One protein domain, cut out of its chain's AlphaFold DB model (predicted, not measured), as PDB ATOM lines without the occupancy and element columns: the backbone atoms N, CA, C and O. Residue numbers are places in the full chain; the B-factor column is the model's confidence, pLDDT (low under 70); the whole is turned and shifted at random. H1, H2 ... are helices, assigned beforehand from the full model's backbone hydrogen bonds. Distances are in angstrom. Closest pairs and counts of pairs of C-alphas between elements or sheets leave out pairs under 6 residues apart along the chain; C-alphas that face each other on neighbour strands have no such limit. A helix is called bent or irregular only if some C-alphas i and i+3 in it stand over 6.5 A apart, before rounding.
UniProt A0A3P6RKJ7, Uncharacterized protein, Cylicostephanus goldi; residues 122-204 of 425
ATOM      1  N   GLN A 122      51.720  -1.480   4.208       77.50
ATOM      2  CA  GLN A 122      52.001  -2.025   2.872       77.50
ATOM      3  C   GLN A 122      50.744  -1.997   1.987       77.50
ATOM      4  O   GLN A 122      50.786  -1.473   0.873       77.50
ATOM      5  N   PHE A 123      49.617  -2.493   2.507       77.94
ATOM      6  CA  PHE A 123      48.321  -2.478   1.826       77.94
ATOM      7  C   PHE A 123      47.890  -1.044   1.503       77.94
ATOM      8  O   PHE A 123      47.599  -0.722   0.354       77.94
ATOM      9  N   CYS A 124      47.970  -0.139   2.477       73.25
ATOM     10  CA  CYS A 124      47.640   1.273   2.311       73.25
ATOM     11  C   CYS A 124      48.604   2.011   1.358       73.25
ATOM     12  O   CYS A 124      48.213   2.997   0.729       73.25
ATOM     13  N   ALA A 125      49.857   1.567   1.212       75.62
ATOM     14  CA  ALA A 125      50.810   2.103   0.236       75.62
ATOM     15  C   ALA A 125      50.577   1.577  -1.192       75.62
ATOM     16  O   ALA A 125      50.954   2.243  -2.155       75.62
ATOM     17  N   GLU A 126      49.959   0.407  -1.353       79.75
ATOM     18  CA  GLU A 126      49.543  -0.127  -2.655       79.75
ATOM     19  C   GLU A 126      48.173   0.408  -3.077       79.75
ATOM     20  O   GLU A 126      48.021   0.834  -4.219       79.75
ATOM     21  N   LEU A 127      47.229   0.532  -2.143       76.50
ATOM     22  CA  LEU A 127      45.921   1.157  -2.351       76.50
ATOM     23  C   LEU A 127      46.054   2.611  -2.843       76.50
ATOM     24  O   LEU A 127      45.352   3.014  -3.766       76.50
ATOM     25  N   ARG A 128      47.028   3.376  -2.321       71.81
ATOM     26  CA  ARG A 128      47.371   4.729  -2.814       71.81
ATOM     27  C   ARG A 128      47.797   4.780  -4.290       71.81
ATOM     28  O   ARG A 128      47.773   5.862  -4.860       71.81
ATOM     29  N   LYS A 129      48.208   3.663  -4.905       79.25
ATOM     30  CA  LYS A 129      48.626   3.594  -6.322       79.25
ATOM     31  C   LYS A 129      47.467   3.286  -7.278       79.25
ATOM     32  O   LYS A 129      47.684   3.280  -8.484       79.25
ATOM     33  N   LEU A 130      46.280   2.971  -6.751       77.12
ATOM     34  CA  LEU A 130      45.090   2.608  -7.533       77.12
ATOM     35  C   LEU A 130      44.123   3.784  -7.747       77.12
ATOM     36  O   LEU A 130      43.201   3.666  -8.545       77.12
ATOM     37  N   TYR A 131      44.334   4.900  -7.045       72.44
ATOM     38  CA  TYR A 131      43.493   6.096  -7.088       72.44
ATOM     39  C   TYR A 131      44.356   7.309  -7.448       72.44
ATOM     40  O   TYR A 131      45.166   7.748  -6.630       72.44
ATOM     41  N   ASP A 132      44.192   7.851  -8.657       66.94
ATOM     42  CA  ASP A 132      45.020   8.950  -9.183       66.94
ATOM     43  C   ASP A 132      44.862  10.264  -8.392       66.94
ATOM     44  O   ASP A 132      45.815  11.034  -8.261       66.94
ATOM     45  N   GLU A 133      43.686  10.512  -7.802       59.94
ATOM     46  CA  GLU A 133      43.461  11.631  -6.871       59.94
ATOM     47  C   GLU A 133      43.812  11.281  -5.406       59.94
ATOM     48  O   GLU A 133      43.621  12.088  -4.488       59.94
ATOM     49  N   GLY A 134      44.346  10.079  -5.176       62.06
ATOM     50  CA  GLY A 134      44.778   9.567  -3.882       62.06
ATOM     51  C   GLY A 134      43.645   9.112  -2.959       62.06
ATOM     52  O   GLY A 134      42.478   8.987  -3.339       62.06
ATOM     53  N   ILE A 135      44.009   8.859  -1.698       62.34
ATOM     54  CA  ILE A 135      43.070   8.487  -0.636       62.34
ATOM     55  C   ILE A 135      42.822   9.698   0.268       62.34
ATOM     56  O   ILE A 135      43.739  10.283   0.850       62.34
ATOM     57  N   HIS A 136      41.554  10.058   0.409       54.72
ATOM     58  CA  HIS A 136      41.059  11.086   1.311       54.72
ATOM     59  C   HIS A 136      41.431  10.745   2.772       54.72
ATOM     60  O   HIS A 136      41.137   9.665   3.279       54.72
ATOM     61  N   GLY A 137      42.125  11.669   3.446       51.84
ATOM     62  CA  GLY A 137      42.632  11.536   4.819       51.84
ATOM     63  C   GLY A 137      44.038  10.945   4.981       51.84
ATOM     64  O   GLY A 137      44.617  11.111   6.048       51.84
ATOM     65  N   ALA A 138      44.621  10.317   3.956       51.00
ATOM     66  CA  ALA A 138      45.693   9.340   4.173       51.00
ATOM     67  C   ALA A 138      47.114   9.877   4.457       51.00
ATOM     68  O   ALA A 138      47.945   9.104   4.927       51.00
ATOM     69  N   ASP A 139      47.428  11.148   4.172       46.44
ATOM     70  CA  ASP A 139      48.826  11.630   4.208       46.44
ATOM     71  C   ASP A 139      49.109  12.731   5.242       46.44
ATOM     72  O   ASP A 139      50.098  12.642   5.969       46.44
ATOM     73  N   ARG A 140      48.286  13.794   5.293       46.25
ATOM     74  CA  ARG A 140      48.426  14.930   6.237       46.25
ATOM     75  C   ARG A 140      47.085  15.591   6.586       46.25
ATOM     76  O   ARG A 140      46.996  16.817   6.649       46.25
ATOM     77  N   GLY A 141      46.028  14.804   6.790       46.62
ATOM     78  CA  GLY A 141      44.852  15.327   7.493       46.62
ATOM     79  C   GLY A 141      45.275  15.755   8.901       46.62
ATOM     80  O   GLY A 141      45.974  15.007   9.570       46.62
ATOM     81  N   CYS A 142      44.923  16.963   9.342       48.72
ATOM     82  CA  CYS A 142      45.417  17.511  10.614       48.72
ATOM     83  C   CYS A 142      44.668  16.992  11.863       48.72
ATOM     84  O   CYS A 142      44.441  17.759  12.798       48.72
ATOM     85  N   ASP A 143      44.246  15.718  11.840       56.84
ATOM     86  CA  ASP A 143      43.401  15.027  12.835       56.84
ATOM     87  C   ASP A 143      42.116  15.792  13.203       56.84
ATOM     88  O   ASP A 143      41.593  15.714  14.314       56.84
ATOM     89  N   LYS A 144      41.624  16.597  12.254       68.00
ATOM     90  CA  LYS A 144      40.640  17.653  12.489       68.00
ATOM     91  C   LYS A 144      39.561  17.674  11.419       68.00
ATOM     92  O   LYS A 144      39.833  17.707  10.219       68.00
ATOM     93  N   TYR A 145      38.323  17.674  11.893       77.06
ATOM     94  CA  TYR A 145      37.106  17.658  11.095       77.06
ATOM     95  C   TYR A 145      36.678  19.077  10.707       77.06
ATOM     96  O   TYR A 145      36.770  19.998  11.519       77.06
ATOM     97  N   ILE A 146      36.185  19.250   9.480       81.88
ATOM     98  CA  ILE A 146      35.574  20.495   9.010       81.88
ATOM     99  C   ILE A 146      34.349  20.172   8.147       81.88
ATOM    100  O   ILE A 146      34.409  19.367   7.217       81.88
ATOM    101  N   ASN A 147      33.228  20.817   8.455       85.50
ATOM    102  CA  ASN A 147      32.009  20.791   7.653       85.50
ATOM    103  C   ASN A 147      31.725  22.185   7.079       85.50
ATOM    104  O   ASN A 147      32.505  23.116   7.274       85.50
ATOM    105  N   ASP A 148      30.628  22.327   6.341       87.25
ATOM    106  CA  ASP A 148      30.291  23.582   5.660       87.25
ATOM    107  C   ASP A 148      29.990  24.731   6.632       87.25
ATOM    108  O   ASP A 148      30.406  25.857   6.381       87.25
ATOM    109  N   TYR A 149      29.383  24.442   7.787       86.25
ATOM    110  CA  TYR A 149      29.136  25.436   8.836       86.25
ATOM    111  C   TYR A 149      30.441  25.933   9.480       86.25
ATOM    112  O   TYR A 149      30.658  27.140   9.575       86.25
ATOM    113  N   ILE A 150      31.344  25.024   9.869       87.88
ATOM    114  CA  ILE A 150      32.663  25.379  10.423       87.88
ATOM    115  C   ILE A 150      33.472  26.165   9.379       87.88
ATOM    116  O   ILE A 150      34.079  27.182   9.709       87.88
ATOM    117  N   MET A 151      33.446  25.738   8.112       89.50
ATOM    118  CA  MET A 151      34.131  26.422   7.010       89.50
ATOM    119  C   MET A 151      33.578  27.834   6.775       89.50
ATOM    120  O   MET A 151      34.362  28.767   6.619       89.50
ATOM    121  N   PHE A 152      32.256  28.007   6.815       90.94
ATOM    122  CA  PHE A 152      31.603  29.311   6.709       90.94
ATOM    123  C   PHE A 152      31.978  30.244   7.868       90.94
ATOM    124  O   PHE A 152      32.488  31.336   7.634       90.94
ATOM    125  N   GLN A 153      31.800  29.801   9.117       90.44
ATOM    126  CA  GLN A 153      32.088  30.617  10.302       90.44
ATOM    127  C   GLN A 153      33.580  30.974  10.408       90.44
ATOM    128  O   GLN A 153      33.932  32.080  10.818       90.44
ATOM    129  N   MET A 154      34.483  30.084   9.976       91.19
ATOM    130  CA  MET A 154      35.902  30.419   9.838       91.19
ATOM    131  C   MET A 154      36.151  31.524   8.808       91.19
ATOM    132  O   MET A 154      36.963  32.410   9.071       91.19
ATOM    133  N   LEU A 155      35.492  31.471   7.644       89.62
ATOM    134  CA  LEU A 155      35.646  32.480   6.597       89.62
ATOM    135  C   LEU A 155      35.087  33.838   7.042       89.62
ATOM    136  O   LEU A 155      35.789  34.830   6.880       89.62
ATOM    137  N   GLU A 156      33.909  33.886   7.673       88.69
ATOM    138  CA  GLU A 156      33.325  35.136   8.194       88.69
ATOM    139  C   GLU A 156      34.137  35.749   9.345       88.69
ATOM    140  O   GLU A 156      34.262  36.968   9.411       88.69
ATOM    141  N   ILE A 157      34.757  34.953  10.226       88.25
ATOM    142  CA  ILE A 157      35.669  35.510  11.243       88.25
ATOM    143  C   ILE A 157      36.948  36.053  10.588       88.25
ATOM    144  O   ILE A 157      37.389  37.147  10.935       88.25
ATOM    145  N   LEU A 158      37.533  35.324   9.631       87.31
ATOM    146  CA  LEU A 158      38.744  35.765   8.929       87.31
ATOM    147  C   LEU A 158      38.493  36.980   8.022       87.31
ATOM    148  O   LEU A 158      39.416  37.746   7.784       87.31
ATOM    149  N   LYS A 159      37.268  37.178   7.527       84.81
ATOM    150  CA  LYS A 159      36.829  38.302   6.677       84.81
ATOM    151  C   LYS A 159      37.287  39.664   7.193       84.81
ATOM    152  O   LYS A 159      37.920  40.419   6.457       84.81
ATOM    153  N   TYR A 160      37.070  39.914   8.484       78.56
ATOM    154  CA  TYR A 160      37.492  41.138   9.172       78.56
ATOM    155  C   TYR A 160      39.008  41.385   9.117       78.56
ATOM    156  O   TYR A 160      39.442  42.534   9.157       78.56
ATOM    157  N   ASP A 161      39.827  40.336   8.986       71.56
ATOM    158  CA  ASP A 161      41.275  40.487   8.864       71.56
ATOM    159  C   ASP A 161      41.720  40.931   7.466       71.56
ATOM    160  O   ASP A 161      42.848  41.410   7.355       71.56
ATOM    161  N   TRP A 162      40.926  40.790   6.394       74.62
ATOM    162  CA  TRP A 162      41.423  40.996   5.020       74.62
ATOM    163  C   TRP A 162      40.502  41.745   4.043       74.62
ATOM    164  O   TRP A 162      41.036  42.251   3.053       74.62
ATOM    165  N   GLU A 163      39.186  41.846   4.270       77.25
ATOM    166  CA  GLU A 163      38.231  42.329   3.248       77.25
ATOM    167  C   GLU A 163      38.474  43.801   2.857       77.25
ATOM    168  O   GLU A 163      38.581  44.104   1.669       77.25
ATOM    169  N   ASP A 164      38.749  44.677   3.832       78.75
ATOM    170  CA  ASP A 164      39.091  46.097   3.615       78.75
ATOM    171  C   ASP A 164      40.545  46.355   3.150       78.75
ATOM    172  O   ASP A 164      40.959  47.507   2.982       78.75
ATOM    173  N   ARG A 165      41.386  45.322   2.963       81.12
ATOM    174  CA  ARG A 165      42.809  45.527   2.616       81.12
ATOM    175  C   ARG A 165      43.024  45.666   1.101       81.12
ATOM    176  O   ARG A 165      42.492  44.870   0.334       81.12
ATOM    177  N   PRO A 166      43.952  46.531   0.634       76.19
ATOM    178  CA  PRO A 166      44.239  46.742  -0.797       76.19
ATOM    179  C   PRO A 166      44.932  45.561  -1.520       76.19
ATOM    180  O   PRO A 166      45.427  45.718  -2.632       76.19
ATOM    181  N   ASN A 167      45.008  44.382  -0.896       82.25
ATOM    182  CA  ASN A 167      45.431  43.115  -1.510       82.25
ATOM    183  C   ASN A 167      44.466  41.963  -1.132       82.25
ATOM    184  O   ASN A 167      44.879  40.802  -1.119       82.25
ATOM    185  N   SER A 168      43.209  42.276  -0.798       81.94
ATOM    186  CA  SER A 168      42.172  41.348  -0.317       81.94
ATOM    187  C   SER A 168      42.084  40.051  -1.132       81.94
ATOM    188  O   SER A 168      42.199  38.972  -0.557       81.94
ATOM    189  N   GLU A 169      42.012  40.137  -2.466       83.19
ATOM    190  CA  GLU A 169      41.992  38.976  -3.376       83.19
ATOM    191  C   GLU A 169      43.170  38.010  -3.156       83.19
ATOM    192  O   GLU A 169      42.984  36.798  -3.048       83.19
ATOM    193  N   LYS A 170      44.396  38.540  -3.045       84.56
ATOM    194  CA  LYS A 170      45.606  37.725  -2.844       84.56
ATOM    195  C   LYS A 170      45.637  37.101  -1.457       84.56
ATOM    196  O   LYS A 170      46.096  35.971  -1.314       84.56
ATOM    197  N   ILE A 171      45.168  37.829  -0.442       84.81
ATOM    198  CA  ILE A 171      45.074  37.313   0.927       84.81
ATOM    199  C   ILE A 171      44.033  36.184   0.980       84.81
ATOM    200  O   ILE A 171      44.293  35.158   1.601       84.81
ATOM    201  N   MET A 172      42.920  36.311   0.251       85.12
ATOM    202  CA  MET A 172      41.916  35.253   0.125       85.12
ATOM    203  C   MET A 172      42.422  34.008  -0.595       85.12
ATOM    204  O   MET A 172      42.190  32.909  -0.101       85.12
ATOM    205  N   ASP A 173      43.179  34.143  -1.687       87.44
ATOM    206  CA  ASP A 173      43.836  32.992  -2.328       87.44
ATOM    207  C   ASP A 173      44.788  32.274  -1.347       87.44
ATOM    208  O   ASP A 173      44.768  31.051  -1.228       87.44
ATOM    209  N   HIS A 174      45.532  33.021  -0.522       87.94
ATOM    210  CA  HIS A 174      46.366  32.431   0.534       87.94
ATOM    211  C   HIS A 174      45.543  31.757   1.648       87.94
ATOM    212  O   HIS A 174      45.967  30.723   2.169       87.94
ATOM    213  N   ILE A 175      44.370  32.291   2.008       88.88
ATOM    214  CA  ILE A 175      43.453  31.683   2.988       88.88
ATOM    215  C   ILE A 175      42.841  30.395   2.431       88.88
ATOM    216  O   ILE A 175      42.878  29.370   3.113       88.88
ATOM    217  N   TYR A 176      42.349  30.392   1.191       89.12
ATOM    218  CA  TYR A 176      41.838  29.183   0.543       89.12
ATOM    219  C   TYR A 176      42.942  28.134   0.355       89.12
ATOM    220  O   TYR A 176      42.714  26.953   0.620       89.12
ATOM    221  N   TYR A 177      44.161  28.539  -0.010       86.94
ATOM    222  CA  TYR A 177      45.314  27.640  -0.079       86.94
ATOM    223  C   TYR A 177      45.678  27.065   1.299       86.94
ATOM    224  O   TYR A 177      45.988  25.877   1.405       86.94
ATOM    225  N   ALA A 178      45.592  27.859   2.372       86.56
ATOM    226  CA  ALA A 178      45.804  27.391   3.742       86.56
ATOM    227  C   ALA A 178      44.700  26.426   4.214       86.56
ATOM    228  O   ALA A 178      45.010  25.402   4.824       86.56
ATOM    229  N   ILE A 179      43.431  26.694   3.888       86.19
ATOM    230  CA  ILE A 179      42.309  25.780   4.160       86.19
ATOM    231  C   ILE A 179      42.511  24.464   3.399       86.19
ATOM    232  O   ILE A 179      42.425  23.405   4.009       86.19
ATOM    233  N   PHE A 180      42.885  24.507   2.118       85.12
ATOM    234  CA  PHE A 180      43.223  23.315   1.329       85.12
ATOM    235  C   PHE A 180      44.437  22.546   1.890       85.12
ATOM    236  O   PHE A 180      44.436  21.319   1.897       85.12
ATOM    237  N   LYS A 181      45.463  23.238   2.404       81.44
ATOM    238  CA  LYS A 181      46.638  22.617   3.049       81.44
ATOM    239  C   LYS A 181      46.307  21.877   4.345       81.44
ATOM    240  O   LYS A 181      46.959  20.881   4.640       81.44
ATOM    241  N   LEU A 182      45.358  22.392   5.128       79.81
ATOM    242  CA  LEU A 182      44.941  21.830   6.419       79.81
ATOM    243  C   LEU A 182      43.848  20.765   6.257       79.81
ATOM    244  O   LEU A 182      43.844  19.752   6.957       79.81
ATOM    245  N   PHE A 183      42.942  20.993   5.308       78.94
ATOM    246  CA  PHE A 183      41.760  20.187   5.032       78.94
ATOM    247  C   PHE A 183      41.672  19.816   3.535       78.94
ATOM    248  O   PHE A 183      40.673  20.130   2.885       78.94
ATOM    249  N   PRO A 184      42.663  19.087   2.970       72.25
ATOM    250  CA  PRO A 184      42.653  18.654   1.558       72.25
ATOM    251  C   PRO A 184      41.476  17.716   1.223       72.25
ATOM    252  O   PRO A 184      41.182  17.427   0.061       72.25
ATOM    253  N   ASN A 185      40.802  17.239   2.265       68.62
ATOM    254  CA  ASN A 185      39.588  16.446   2.240       68.62
ATOM    255  C   ASN A 185      38.321  17.266   1.963       68.62
ATOM    256  O   ASN A 185      37.380  16.735   1.392       68.62
ATOM    257  N   LYS A 186      38.263  18.549   2.349       77.25
ATOM    258  CA  LYS A 186      36.993  19.287   2.317       77.25
ATOM    259  C   LYS A 186      36.599  19.704   0.903       77.25
ATOM    260  O   LYS A 186      35.498  19.394   0.466       77.25
ATOM    261  N   LEU A 187      37.494  20.411   0.218       79.56
ATOM    262  CA  LEU A 187      37.367  20.879  -1.164       79.56
ATOM    263  C   LEU A 187      38.775  21.115  -1.731       79.56
ATOM    264  O   LEU A 187      39.699  21.444  -0.984       79.56
ATOM    265  N   SER A 188      38.951  20.997  -3.049       80.44
ATOM    266  CA  SER A 188      40.187  21.455  -3.701       80.44
ATOM    267  C   SER A 188      40.315  22.982  -3.644       80.44
ATOM    268  O   SER A 188      39.316  23.699  -3.543       80.44
ATOM    269  N   HIS A 189      41.540  23.500  -3.792       80.94
ATOM    270  CA  HIS A 189      41.796  24.945  -3.794       80.94
ATOM    271  C   HIS A 189      40.894  25.720  -4.781       80.94
ATOM    272  O   HIS A 189      40.330  26.749  -4.424       80.94
ATOM    273  N   ARG A 190      40.670  25.180  -5.990       79.69
ATOM    274  CA  ARG A 190      39.776  25.786  -6.996       79.69
ATOM    275  C   ARG A 190      38.307  25.795  -6.566       79.69
ATOM    276  O   ARG A 190      37.610  26.767  -6.832       79.69
ATOM    277  N   GLN A 191      37.838  24.732  -5.911       82.75
ATOM    278  CA  GLN A 191      36.451  24.634  -5.446       82.75
ATOM    279  C   GLN A 191      36.172  25.565  -4.258       82.75
ATOM    280  O   GLN A 191      35.070  26.105  -4.175       82.75
ATOM    281  N   LEU A 192      37.153  25.804  -3.376       84.00
ATOM    282  CA  LEU A 192      37.016  26.740  -2.249       84.00
ATOM    283  C   LEU A 192      36.665  28.163  -2.712       84.00
ATOM    284  O   LEU A 192      35.763  28.774  -2.142       84.00
ATOM    285  N   VAL A 193      37.293  28.643  -3.794       81.75
ATOM    286  CA  VAL A 193      37.001  29.956  -4.401       81.75
ATOM    287  C   VAL A 193      35.524  30.081  -4.795       81.75
ATOM    288  O   VAL A 193      34.907  31.114  -4.551       81.75
ATOM    289  N   THR A 194      34.938  29.026  -5.369       83.62
ATOM    290  CA  THR A 194      33.519  29.000  -5.767       83.62
ATOM    291  C   THR A 194      32.553  28.689  -4.622       83.62
ATOM    292  O   THR A 194      31.383  29.055  -4.704       83.62
ATOM    293  N   ALA A 195      33.009  28.015  -3.564       84.50
ATOM    294  CA  ALA A 195      32.141  27.539  -2.490       84.50
ATOM    295  C   ALA A 195      31.645  28.659  -1.569       84.50
ATOM    296  O   ALA A 195      30.536  28.548  -1.056       84.50
ATOM    297  N   ARG A 196      32.410  29.749  -1.380       82.44
ATOM    298  CA  ARG A 196      32.032  30.844  -0.462       82.44
ATOM    299  C   ARG A 196      30.603  31.353  -0.695       82.44
ATOM    300  O   ARG A 196      29.851  31.431   0.266       82.44
ATOM    301  N   GLY A 197      30.209  31.620  -1.941       82.62
ATOM    302  CA  GLY A 197      28.863  32.133  -2.242       82.62
ATOM    303  C   GLY A 197      27.732  31.134  -1.957       82.62
ATOM    304  O   GLY A 197      26.640  31.531  -1.576       82.62
ATOM    305  N   ASP A 198      28.002  29.831  -2.089       85.75
ATOM    306  CA  ASP A 198      27.068  28.752  -1.735       85.75
ATOM    307  C   ASP A 198      27.005  28.521  -0.211       85.75
ATOM    308  O   ASP A 198      25.964  28.139   0.311       85.75
ATOM    309  N   LEU A 199      28.082  28.818   0.526       87.62
ATOM    310  CA  LEU A 199      28.058  28.877   1.991       87.62
ATOM    311  C   LEU A 199      27.297  30.108   2.503       87.62
ATOM    312  O   LEU A 199      26.478  29.979   3.409       87.62
ATOM    313  N   GLU A 200      27.533  31.283   1.915       85.62
ATOM    314  CA  GLU A 200      26.821  32.526   2.240       85.62
ATOM    315  C   GLU A 200      25.310  32.379   1.981       85.62
ATOM    316  O   GLU A 200      24.518  32.727   2.853       85.62
ATOM    317  N   GLU A 201      24.900  31.763   0.862       83.00
ATOM    318  CA  GLU A 201      23.489  31.457   0.543       83.00
ATOM    319  C   GLU A 201      22.817  30.511   1.566       83.00
ATOM    320  O   GLU A 201      21.596  30.544   1.718       83.00
ATOM    321  N   ARG A 202      23.589  29.684   2.290       81.62
ATOM    322  CA  ARG A 202      23.077  28.669   3.237       81.62
ATOM    323  C   ARG A 202      23.151  29.061   4.712       81.62
ATOM    324  O   ARG A 202      22.336  28.578   5.495       81.62
ATOM    325  N   PHE A 203      24.157  29.841   5.108       84.75
ATOM    326  CA  PHE A 203      24.534  30.016   6.518       84.75
ATOM    327  C   PHE A 203      24.661  31.473   6.975       84.75
ATOM    328  O   PHE A 203      24.798  31.705   8.179       84.75
ATOM    329  N   ALA A 204      24.613  32.455   6.068       81.31
ATOM    330  CA  ALA A 204      24.585  33.851   6.484       81.31
ATOM    331  C   ALA A 204      23.285  34.150   7.258       81.31
ATOM    332  O   ALA A 204      22.213  33.696   6.846       81.31
TER     333      ALA A 204
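Overview. This is residues 122 to 204 of the 425 residues of an uncharacterized protein of Cylicostephanus goldi (UniProt A0A3P6RKJ7). A short helix, H1, sits at the far end of a long, mostly unwound arm, residues 128 to 147, which leads to a three-helix head. In the head, H2 and H3 form a V joined at a corner by their link, and H4 bridges its open side, from the later part of H3 to the first part of H2. The printed part has 83 residues with four named helices, H1 to H4 in chain order, and no named strand: all helix. The whole is loose, with a radius of gyration of the C-alphas of 15.1 A, and elongated, spanning 50 by 26 by 21 A.

Arrangement. Start at H1, residues 122 to 127, which touches no helix. Next comes H2, residues 148 to 162; with Trp 162 alone it only just touches H3, residues 168 to 182, only at the corner by their link, with 3 pairs of C-alphas within 8 A. The closest C-alphas, of Trp 162 and Ser 168, are 5.4 A apart; the helices run opposite ways at a steep tilt of 39 degrees. H4, residues 189 to 203, touches H3 with residues 189 to 193 alone, about perpendicular at 81 degrees; the closest C-alphas, Phe 180 and His 189, are 5.6 A apart. H2 touches H4 with residues 148 to 152 alone, about perpendicular at 78 degrees; the closest C-alphas, Phe 152 and Leu 199, are 5.9 A apart. In H1 and H3 every O i to N i+4 pair is within hydrogen-bond range; in H2 8 of 11 are, in H4 6 of 11.

Along the chain. Find C-alpha 122 at (52.001, -2.025, 2.872), where H1 begins its 8.6 A. H2 starts at C-alpha 148, (30.291, 23.582, 5.660), and is 20.7 A long; H3 is 20.8 A. H4, 20.7 A, ends at C-alpha 203, (24.534, 30.016, 6.518); it is only just irregular, C-alphas 194 and 197 being 6.6 A apart.

Size, cuts and confidence. The farthest C-alphas, Gln 122 and Asp 164, are 49.8 A apart. The printed part has no cut; the link H1 to H2 is long, and its residues 129 to 134 stand free. Look for pLDDT under 70 at residues 132 to 144 and 185.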